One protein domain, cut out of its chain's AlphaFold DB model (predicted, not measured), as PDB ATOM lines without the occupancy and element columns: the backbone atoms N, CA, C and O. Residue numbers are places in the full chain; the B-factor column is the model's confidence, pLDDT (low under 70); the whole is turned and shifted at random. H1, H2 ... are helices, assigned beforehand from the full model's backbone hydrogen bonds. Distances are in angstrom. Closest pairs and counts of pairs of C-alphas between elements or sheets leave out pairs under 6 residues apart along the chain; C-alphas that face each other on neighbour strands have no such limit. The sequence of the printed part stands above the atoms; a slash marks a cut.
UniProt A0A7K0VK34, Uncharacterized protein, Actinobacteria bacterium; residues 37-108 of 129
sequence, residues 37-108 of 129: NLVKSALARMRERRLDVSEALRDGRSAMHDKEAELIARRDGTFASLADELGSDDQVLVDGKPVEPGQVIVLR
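AT A GLANCE: This is residues 37 to 108 of the 129 residues of an uncharacterized protein of Actinobacteria bacterium (UniProt A0A7K0VK34). One long, straight helix, H1, makes the length of this extended model, and beyond its last residue the rest of the printed part turns away as a loose hook. The hook holds the very short helix H2 and then a long loop, residues 86 to 108, that folds back at its far end; residues 37 to 69 of H1 stand free as a bare arm. The printed part has 72 residues, with two named helices in the order H1, H2 and no named strand, and its class is all helix. The radius of gyration of the C-alphas is 21.4 A, and the C-alphas span 67 by 31 by 22 A.

HOW THE PARTS SIT: H1, residues 37 to 75, and H2, residues 82 to 85, are apart, with no C-alpha of the one within 8 A of the other. A short link of 6 residues joins them. In H1 every O i to N i+4 pair is within hydrogen-bond range; H2 is too short for such a pair, and its 1 O i to N i+3 pair is within range. Residues 72 to 77, of which 72 to 75 belong to H1, stand free, as do residues 84 to 90. Further on, residues 93 to 94 form a short antiparallel pairing with residues 97 to 98.

IN THESE COORDINATES: H1 begins at Asn 37, C-alpha (-59.070, 65.960, -5.174), and ends at Arg 75, C-alpha (-15.602, 32.849, -22.146), 57.2 A from first to last C-alpha. H2 runs from Leu 82 to Glu 85, whose C-alpha is at (-4.005, 42.643, -28.346).

THE WHOLE: The two C-alphas farthest apart are those of Asn 37 and Asp 89, at 67.2 A. The printed part has no cut, and no link is long. Mean pLDDT of the printed part is 73.4; 25 residues are under 70, among them 37 to 42, 78 to 83 and 100 to 108.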
ATOM      1  N   ASN A  37     -60.044  65.447  -4.206       59.50
ATOM      2  CA  ASN A  37     -59.070  65.960  -5.174       59.50
ATOM      3  C   ASN A  37     -57.618  65.505  -4.891       59.50
ATOM      4  O   ASN A  37     -56.826  65.336  -5.822       59.50
ATOM      5  N   LEU A  38     -57.267  65.233  -3.627       63.12
ATOM      6  CA  LEU A  38     -55.942  64.708  -3.247       63.12
ATOM      7  C   LEU A  38     -55.779  63.230  -3.624       63.12
ATOM      8  O   LEU A  38     -54.701  62.803  -4.029       63.12
ATOM      9  N   VAL A  39     -56.863  62.454  -3.571       67.00
ATOM     10  CA  VAL A  39     -56.847  61.034  -3.954       67.00
ATOM     11  C   VAL A  39     -56.582  60.876  -5.453       67.00
ATOM     12  O   VAL A  39     -55.742  60.069  -5.842       67.00
ATOM     13  N   LYS A  40     -57.235  61.683  -6.302       69.00
ATOM     14  CA  LYS A  40     -57.045  61.633  -7.763       69.00
ATOM     15  C   LYS A  40     -55.616  62.001  -8.178       69.00
ATOM     16  O   LYS A  40     -55.015  61.298  -8.986       69.00
ATOM     17  N   SER A  41     -55.058  63.065  -7.597       69.00
ATOM     18  CA  SER A  41     -53.693  63.525  -7.898       69.00
ATOM     19  C   SER A  41     -52.614  62.564  -7.385       69.00
ATOM     20  O   SER A  41     -51.614  62.344  -8.072       69.00
ATOM     21  N   ALA A  42     -52.823  61.931  -6.228       69.31
ATOM     22  CA  ALA A  42     -51.937  60.882  -5.730       69.31
ATOM     23  C   ALA A  42     -51.976  59.624  -6.614       69.31
ATOM     24  O   ALA A  42     -50.929  59.045  -6.909       69.31
ATOM     25  N   LEU A  43     -53.165  59.223  -7.079       72.50
ATOM     26  CA  LEU A  43     -53.329  58.073  -7.969       72.50
ATOM     27  C   LEU A  43     -52.663  58.312  -9.334       72.50
ATOM     28  O   LEU A  43     -51.987  57.421  -9.847       72.50
ATOM     29  N   ALA A  44     -52.813  59.519  -9.890       72.31
ATOM     30  CA  ALA A  44     -52.175  59.919 -11.144       72.31
ATOM     31  C   ALA A  44     -50.642  59.875 -11.036       72.31
ATOM     32  O   ALA A  44     -50.001  59.176 -11.818       72.31
ATOM     33  N   ARG A  45     -50.064  60.497  -9.995       71.25
ATOM     34  CA  ARG A  45     -48.610  60.457  -9.737       71.25
ATOM     35  C   ARG A  45     -48.080  59.049  -9.479       71.25
ATOM     36  O   ARG A  45     -46.959  58.735  -9.862       71.25
ATOM     37  N   MET A  46     -48.859  58.186  -8.825       69.25
ATOM     38  CA  MET A  46     -48.475  56.782  -8.659       69.25
ATOM     39  C   MET A  46     -48.445  56.028  -9.986       69.25
ATOM     40  O   MET A  46     -47.591  55.162 -10.166       69.25
ATOM     41  N   ARG A  47     -49.388  56.307 -10.889       72.50
ATOM     42  CA  ARG A  47     -49.446  55.649 -12.196       72.50
ATOM     43  C   ARG A  47     -48.267  56.066 -13.070       72.50
ATOM     44  O   ARG A  47     -47.654  55.197 -13.671       72.50
ATOM     45  N   GLU A  48     -47.930  57.350 -13.054       71.88
ATOM     46  CA  GLU A  48     -46.764  57.922 -13.736       71.88
ATOM     47  C   GLU A  48     -45.459  57.297 -13.224       71.88
ATOM     48  O   GLU A  48     -44.772  56.614 -13.974       71.88
ATOM     49  N   ARG A  49     -45.211  57.329 -11.906       67.12
ATOM     50  CA  ARG A  49     -44.011  56.705 -11.315       67.12
ATOM     51  C   ARG A  49     -43.896  55.197 -11.556       67.12
ATOM     52  O   ARG A  49     -42.800  54.653 -11.514       67.12
ATOM     53  N   ARG A  50     -45.013  54.485 -11.749       65.94
ATOM     54  CA  ARG A  50     -44.982  53.052 -12.090       65.94
ATOM     55  C   ARG A  50     -44.501  52.810 -13.514       65.94
ATOM     56  O   ARG A  50     -43.838  51.800 -13.732       65.94
ATOM     57  N   LEU A  51     -44.848  53.696 -14.446       68.75
ATOM     58  CA  LEU A  51     -44.382  53.608 -15.826       68.75
ATOM     59  C   LEU A  51     -42.863  53.811 -15.867       68.75
ATOM     60  O   LEU A  51     -42.175  52.913 -16.347       68.75
ATOM     61  N   ASP A  52     -42.351  54.853 -15.206       71.50
ATOM     62  CA  ASP A  52     -40.910  55.145 -15.128       71.50
ATOM     63  C   ASP A  52     -40.098  53.972 -14.553       71.50
ATOM     64  O   ASP A  52     -39.045  53.597 -15.063       71.50
ATOM     65  N   VAL A  53     -40.602  53.336 -13.490       72.00
ATOM     66  CA  VAL A  53     -39.931  52.177 -12.880       72.00
ATOM     67  C   VAL A  53     -39.968  50.962 -13.806       72.00
ATOM     68  O   VAL A  53     -39.001  50.203 -13.862       72.00
ATOM     69  N   SER A  54     -41.071  50.749 -14.526       77.12
ATOM     70  CA  SER A  54     -41.176  49.631 -15.470       77.12
ATOM     71  C   SER A  54     -40.236  49.790 -16.664       77.12
ATOM     72  O   SER A  54     -39.657  48.802 -17.113       77.12
ATOM     73  N   GLU A  55     -40.044  51.024 -17.125       71.44
ATOM     74  CA  GLU A  55     -39.104  51.377 -18.185       71.44
ATOM     75  C   GLU A  55     -37.664  51.169 -17.717       71.44
ATOM     76  O   GLU A  55     -36.934  50.389 -18.324       71.44
ATOM     77  N   ALA A  56     -37.305  51.694 -16.541       72.50
ATOM     78  CA  ALA A  56     -35.980  51.491 -15.954       72.50
ATOM     79  C   ALA A  56     -35.626  50.004 -15.744       72.50
ATOM     80  O   ALA A  56     -34.481  49.593 -15.936       72.50
ATOM     81  N   LEU A  57     -36.599  49.168 -15.362       75.38
ATOM     82  CA  LEU A  57     -36.392  47.720 -15.238       75.38
ATOM     83  C   LEU A  57     -36.199  47.040 -16.596       75.38
ATOM     84  O   LEU A  57     -35.439  46.074 -16.694       75.38
ATOM     85  N   ARG A  58     -36.898  47.512 -17.630       81.31
ATOM     86  CA  ARG A  58     -36.777  46.978 -18.986       81.31
ATOM     87  C   ARG A  58     -35.415  47.322 -19.579       81.31
ATOM     88  O   ARG A  58     -34.747  46.417 -20.076       81.31
ATOM     89  N   ASP A  59     -34.976  48.562 -19.414       77.56
ATOM     90  CA  ASP A  59     -33.652  49.030 -19.833       77.56
ATOM     91  C   ASP A  59     -32.537  48.296 -19.087       77.56
ATOM     92  O   ASP A  59     -31.590  47.806 -19.703       77.56
ATOM     93  N   GLY A  60     -32.688  48.117 -17.770       80.06
ATOM     94  CA  GLY A  60     -31.749  47.332 -16.970       80.06
ATOM     95  C   GLY A  60     -31.633  45.880 -17.443       80.06
ATOM     96  O   GLY A  60     -30.541  45.312 -17.436       80.06
ATOM     97  N   ARG A  61     -32.739  45.277 -17.902       83.62
ATOM     98  CA  ARG A  61     -32.740  43.905 -18.428       83.62
ATOM     99  C   ARG A  61     -32.077  43.807 -19.801       83.62
ATOM    100  O   ARG A  61     -31.327  42.862 -20.024       83.62
ATOM    101  N   SER A  62     -32.312  44.771 -20.688       79.88
ATOM    102  CA  SER A  62     -31.625  44.838 -21.985       79.88
ATOM    103  C   SER A  62     -30.114  45.005 -21.807       79.88
ATOM    104  O   SER A  62     -29.348  44.204 -22.336       79.88
ATOM    105  N   ALA A  63     -29.682  45.945 -20.960       79.88
ATOM    106  CA  ALA A  63     -28.264  46.163 -20.675       79.88
ATOM    107  C   ALA A  63     -27.584  44.926 -20.056       79.88
ATOM    108  O   ALA A  63     -26.416  44.646 -20.331       79.88
ATOM    109  N   MET A  64     -28.309  44.163 -19.229       85.12
ATOM    110  CA  MET A  64     -27.814  42.900 -18.682       85.12
ATOM    111  C   MET A  64     -27.599  41.851 -19.778       85.12
ATOM    112  O   MET A  64     -26.562  41.192 -19.772       85.12
ATOM    113  N   HIS A  65     -28.543  41.704 -20.711       83.44
ATOM    114  CA  HIS A  65     -28.419  40.741 -21.807       83.44
ATOM    115  C   HIS A  65     -27.252  41.068 -22.742       83.44
ATOM    116  O   HIS A  65     -26.502  40.162 -23.104       83.44
ATOM    117  N   ASP A  66     -27.040  42.344 -23.065       80.19
ATOM    118  CA  ASP A  66     -25.890  42.766 -23.873       80.19
ATOM    119  C   ASP A  66     -24.570  42.397 -23.186       80.19
ATOM    120  O   ASP A  66     -23.629  41.906 -23.817       80.19
ATOM    121  N   LYS A  67     -24.510  42.569 -21.860       80.31
ATOM    122  CA  LYS A  67     -23.311  42.243 -21.088       80.31
ATOM    123  C   LYS A  67     -23.104  40.748 -20.902       80.31
ATOM    124  O   LYS A  67     -21.968  40.285 -20.930       80.31
ATOM    125  N   GLU A  68     -24.180  39.986 -20.762       81.56
ATOM    126  CA  GLU A  68     -24.137  38.527 -20.755       81.56
ATOM    127  C   GLU A  68     -23.607  37.984 -22.088       81.56
ATOM    128  O   GLU A  68     -22.719  37.132 -22.081       81.56
ATOM    129  N   ALA A  69     -24.065  38.524 -23.221       81.75
ATOM    130  CA  ALA A  69     -23.577  38.132 -24.541       81.75
ATOM    131  C   ALA A  69     -22.071  38.405 -24.705       81.75
ATOM    132  O   ALA A  69     -21.335  37.540 -25.183       81.75
ATOM    133  N   GLU A  70     -21.595  39.565 -24.245       72.06
ATOM    134  CA  GLU A  70     -20.164  39.883 -24.232       72.06
ATOM    135  C   GLU A  70     -19.367  38.907 -23.351       72.06
ATOM    136  O   GLU A  70     -18.311  38.421 -23.755       72.06
ATOM    137  N   LEU A  71     -19.864  38.591 -22.153       80.88
ATOM    138  CA  LEU A  71     -19.190  37.680 -21.223       80.88
ATOM    139  C   LEU A  71     -19.155  36.237 -21.740       80.88
ATOM    140  O   LEU A  71     -18.143  35.558 -21.567       80.88
ATOM    141  N   ILE A  72     -20.223  35.776 -22.395       78.12
ATOM    142  CA  ILE A  72     -20.255  34.467 -23.060       78.12
ATOM    143  C   ILE A  72     -19.229  34.439 -24.193       78.12
ATOM    144  O   ILE A  72     -18.429  33.512 -24.259       78.12
ATOM    145  N   ALA A  73     -19.184  35.478 -25.028       74.94
ATOM    146  CA  ALA A  73     -18.224  35.550 -26.125       74.94
ATOM    147  C   ALA A  73     -16.766  35.604 -25.624       74.94
ATOM    148  O   ALA A  73     -15.897  34.959 -26.214       74.94
ATOM    149  N   ARG A  74     -16.505  36.305 -24.508       71.88
ATOM    150  CA  ARG A  74     -15.201  36.304 -23.815       71.88
ATOM    151  C   ARG A  74     -14.843  34.910 -23.302       71.88
ATOM    152  O   ARG A  74     -13.722  34.455 -23.502       71.88
ATOM    153  N   ARG A  75     -15.791  34.220 -22.654       80.31
ATOM    154  CA  ARG A  75     -15.602  32.849 -22.146       80.31
ATOM    155  C   ARG A  75     -15.302  31.866 -23.276       80.31
ATOM    156  O   ARG A  75     -14.423  31.026 -23.127       80.31
ATOM    157  N   ASP A  76     -16.018  31.981 -24.388       82.19
ATOM    158  CA  ASP A  76     -15.892  31.088 -25.544       82.19
ATOM    159  C   ASP A  76     -14.691  31.453 -26.438       82.19
ATOM    160  O   ASP A  76     -14.545  30.910 -27.532       82.19
ATOM    161  N   GLY A  77     -13.837  32.394 -26.010       71.12
ATOM    162  CA  GLY A  77     -12.647  32.831 -26.749       71.12
ATOM    163  C   GLY A  77     -12.956  33.476 -28.102       71.12
ATOM    164  O   GLY A  77     -12.061  33.664 -28.918       71.12
ATOM    165  N   THR A  78     -14.224  33.800 -28.360       66.12
ATOM    166  CA  THR A  78     -14.694  34.398 -29.618       66.12
ATOM    167  C   THR A  78     -14.684  35.933 -29.546       66.12
ATOM    168  O   THR A  78     -14.923  36.611 -30.542       66.12
ATOM    169  N   PHE A  79     -14.393  36.492 -28.367       64.62
ATOM    170  CA  PHE A  79     -14.214  37.919 -28.124       64.62
ATOM    171  C   PHE A  79     -12.842  38.169 -27.497       64.62
ATOM    172  O   PHE A  79     -12.588  37.735 -26.372       64.62
ATOM    173  N   ALA A  80     -11.999  38.913 -28.206       64.06
ATOM    174  CA  ALA A  80     -10.782  39.507 -27.675       64.06
ATOM    175  C   ALA A  80     -10.972  41.026 -27.585       64.06
ATOM    176  O   ALA A  80     -11.595  41.644 -28.454       64.06
ATOM    177  N   SER A  81     -10.485  41.630 -26.504       68.94
ATOM    178  CA  SER A  81     -10.443  43.085 -26.398       68.94
ATOM    179  C   SER A  81      -9.279  43.588 -27.244       68.94
ATOM    180  O   SER A  81      -8.164  43.112 -27.067       68.94
ATOM    181  N   LEU A  82      -9.490  44.609 -28.082       68.75
ATOM    182  CA  LEU A  82      -8.361  45.280 -28.741       68.75
ATOM    183  C   LEU A  82      -7.349  45.816 -27.717       68.75
ATOM    184  O   LEU A  82      -6.166  45.866 -28.007       68.75
ATOM    185  N   ALA A  83      -7.789  46.164 -26.503       68.94
ATOM    186  CA  ALA A  83      -6.882  46.587 -25.436       68.94
ATOM    187  C   ALA A  83      -5.943  45.470 -24.940       68.94
ATOM    188  O   ALA A  83      -4.921  45.779 -24.340       68.94
ATOM    189  N   ASP A  84      -6.297  44.200 -25.163       71.44
ATOM    190  CA  ASP A  84      -5.474  43.050 -24.776       71.44
ATOM    191  C   ASP A  84      -4.506  42.636 -25.905       71.44
ATOM    192  O   ASP A  84      -3.501  41.982 -25.637       71.44
ATOM    193  N   GLU A  85      -4.800  43.005 -27.159       71.56
ATOM    194  CA  GLU A  85      -4.005  42.643 -28.346       71.56
ATOM    195  C   GLU A  85      -3.084  43.765 -28.842       71.56
ATOM    196  O   GLU A  85      -2.045  43.481 -29.436       71.56
ATOM    197  N   LEU A  86      -3.450  45.029 -28.616       76.94
ATOM    198  CA  LEU A  86      -2.660  46.184 -29.035       76.94
ATOM    199  C   LEU A  86      -1.545  46.475 -28.029       76.94
ATOM    200  O   LEU A  86      -1.776  46.538 -26.818       76.94
ATOM    201  N   GLY A  87      -0.336  46.704 -28.541       72.50
ATOM    202  CA  GLY A  87       0.756  47.255 -27.750       72.50
ATOM    203  C   GLY A  87       0.433  48.674 -27.278       72.50
ATOM    204  O   GLY A  87      -0.380  49.378 -27.872       72.50
ATOM    205  N   SER A  88       1.101  49.134 -26.220       72.69
ATOM    206  CA  SER A  88       0.910  50.488 -25.673       72.69
ATOM    207  C   SER A  88       1.202  51.620 -26.667       72.69
ATOM    208  O   SER A  88       0.743  52.739 -26.451       72.69
ATOM    209  N   ASP A  89       1.936  51.319 -27.740       80.69
ATOM    210  CA  ASP A  89       2.317  52.261 -28.794       80.69
ATOM    211  C   ASP A  89       1.482  52.096 -30.082       80.69
ATOM    212  O   ASP A  89       1.661  52.858 -31.035       80.69
ATOM    213  N   ASP A  90       0.560  51.128 -30.127       81.06
ATOM    214  CA  ASP A  90      -0.284  50.883 -31.298       81.06
ATOM    215  C   ASP A  90      -1.498  51.826 -31.320       81.06
ATOM    216  O   ASP A  90      -2.133  52.103 -30.300       81.06
ATOM    217  N   GLN A  91      -1.866  52.307 -32.513       78.62
ATOM    218  CA  GLN A  91      -2.987  53.228 -32.709       78.62
ATOM    219  C   GLN A  91      -4.071  52.605 -33.591       78.62
ATOM    220  O   GLN A  91      -3.805  52.119 -34.689       78.62
ATOM    221  N   VAL A  92      -5.322  52.674 -33.133       80.00
ATOM    222  CA  VAL A  92      -6.483  52.246 -33.921       80.00
ATOM    223  C   VAL A  92      -6.925  53.387 -34.825       80.00
ATOM    224  O   VAL A  92      -7.134  54.509 -34.360       80.00
ATOM    225  N   LEU A  93      -7.109  53.088 -36.112       81.38
ATOM    226  CA  LEU A  93      -7.694  54.008 -37.080       81.38
ATOM    227  C   LEU A  93      -9.064  53.499 -37.535       81.38
ATOM    228  O   LEU A  93      -9.202  52.341 -37.928       81.38
ATOM    229  N   VAL A  94     -10.063  54.381 -37.536       80.38
ATOM    230  CA  VAL A  94     -11.398  54.139 -38.104       80.38
ATOM    231  C   VAL A  94     -11.608  55.149 -39.225       80.38
ATOM    232  O   VAL A  94     -11.441  56.349 -39.017       80.38
ATOM    233  N   ASP A  95     -11.898  54.673 -40.437       84.56
ATOM    234  CA  ASP A  95     -11.998  55.504 -41.649       84.56
ATOM    235  C   ASP A  95     -10.769  56.408 -41.876       84.56
ATOM    236  O   ASP A  95     -10.870  57.560 -42.303       84.56
ATOM    237  N   GLY A  96      -9.584  55.888 -41.542       84.44
ATOM    238  CA  GLY A  96      -8.312  56.600 -41.674       84.44
ATOM    239  C   GLY A  96      -8.059  57.673 -40.611       84.44
ATOM    240  O   GLY A  96      -7.073  58.399 -40.720       84.44
ATOM    241  N   LYS A  97      -8.910  57.788 -39.583       81.56
ATOM    242  CA  LYS A  97      -8.724  58.725 -38.466       81.56
ATOM    243  C   LYS A  97      -8.381  57.978 -37.177       81.56
ATOM    244  O   LYS A  97      -9.052  56.990 -36.877       81.56
ATOM    245  N   PRO A  98      -7.381  58.436 -36.408       81.88
ATOM    246  CA  PRO A  98      -7.052  57.827 -35.128       81.88
ATOM    247  C   PRO A  98      -8.173  58.052 -34.111       81.88
ATOM    248  O   PRO A  98      -8.799  59.115 -34.099       81.88
ATOM    249  N   VAL A  99      -8.424  57.056 -33.264       77.75
ATOM    250  CA  VAL A  99      -9.475  57.100 -32.236       77.75
ATOM    251  C   VAL A  99      -8.906  56.808 -30.853       77.75
ATOM    252  O   VAL A  99      -8.035  55.952 -30.699       77.75
ATOM    253  N   GLU A 100      -9.400  57.520 -29.840       69.56
ATOM    254  CA  GLU A 100      -8.986  57.296 -28.457       69.56
ATOM    255  C   GLU A 100      -9.598  55.998 -27.891       69.56
ATOM    256  O   GLU A 100     -10.763  55.667 -28.170       69.56
ATOM    257  N   PRO A 101      -8.836  55.242 -27.079       63.22
ATOM    258  CA  PRO A 101      -9.331  54.031 -26.437       63.22
ATOM    259  C   PRO A 101     -10.527  54.352 -25.525       63.22
ATOM    260  O   PRO A 101     -10.437  55.167 -24.612       63.22
ATOM    261  N   GLY A 102     -11.664  53.697 -25.785       64.00
ATOM    262  CA  GLY A 102     -12.939  53.913 -25.081       64.00
ATOM    263  C   GLY A 102     -14.063  54.498 -25.942       64.00
ATOM    264  O   GLY A 102     -15.213  54.501 -25.507       64.00
ATOM    265  N   GLN A 103     -13.767  54.936 -27.170       62.75
ATOM    266  CA  GLN A 103     -14.741  55.605 -28.043       62.75
ATOM    267  C   GLN A 103     -15.281  54.731 -29.195       62.75
ATOM    268  O   GLN A 103     -16.058  55.207 -30.021       62.75
ATOM    269  N   VAL A 104     -14.901  53.449 -29.265       58.75
ATOM    270  CA  VAL A 104     -15.224  52.575 -30.405       58.75
ATOM    271  C   VAL A 104     -16.304  51.555 -30.039       58.75
ATOM    272  O   VAL A 104     -16.068  50.643 -29.250       58.75
ATOM    273  N   ILE A 105     -17.480  51.674 -30.664       62.28
ATOM    274  CA  ILE A 105     -18.528  50.642 -30.680       62.28
ATOM    275  C   ILE A 105     -18.798  50.293 -32.148       62.28
ATOM    276  O   ILE A 105     -19.422  51.073 -32.867       62.28
ATOM    277  N   VAL A 106     -18.324  49.132 -32.611       63.38
ATOM    278  CA  VAL A 106     -18.606  48.650 -33.974       63.38
ATOM    279  C   VAL A 106     -19.842  47.763 -33.937       63.38
ATOM    280  O   VAL A 106     -19.805  46.632 -33.456       63.38
ATOM    281  N   LEU A 107     -20.953  48.273 -34.461       66.25
ATOM    282  CA  LEU A 107     -22.170  47.489 -34.637       66.25
ATOM    283  C   LEU A 107     -22.112  46.768 -35.984       66.25
ATOM    284  O   LEU A 107     -22.030  47.393 -37.043       66.25
ATOM    285  N   ARG A 108     -22.179  45.433 -35.956       59.88
ATOM    286  CA  ARG A 108     -22.330  44.630 -37.172       59.88
ATOM    287  C   ARG A 108     -23.690  44.943 -37.791       59.88
ATOM    288  O   ARG A 108     -24.720  44.587 -37.226       59.88
TER     289      ARG A 108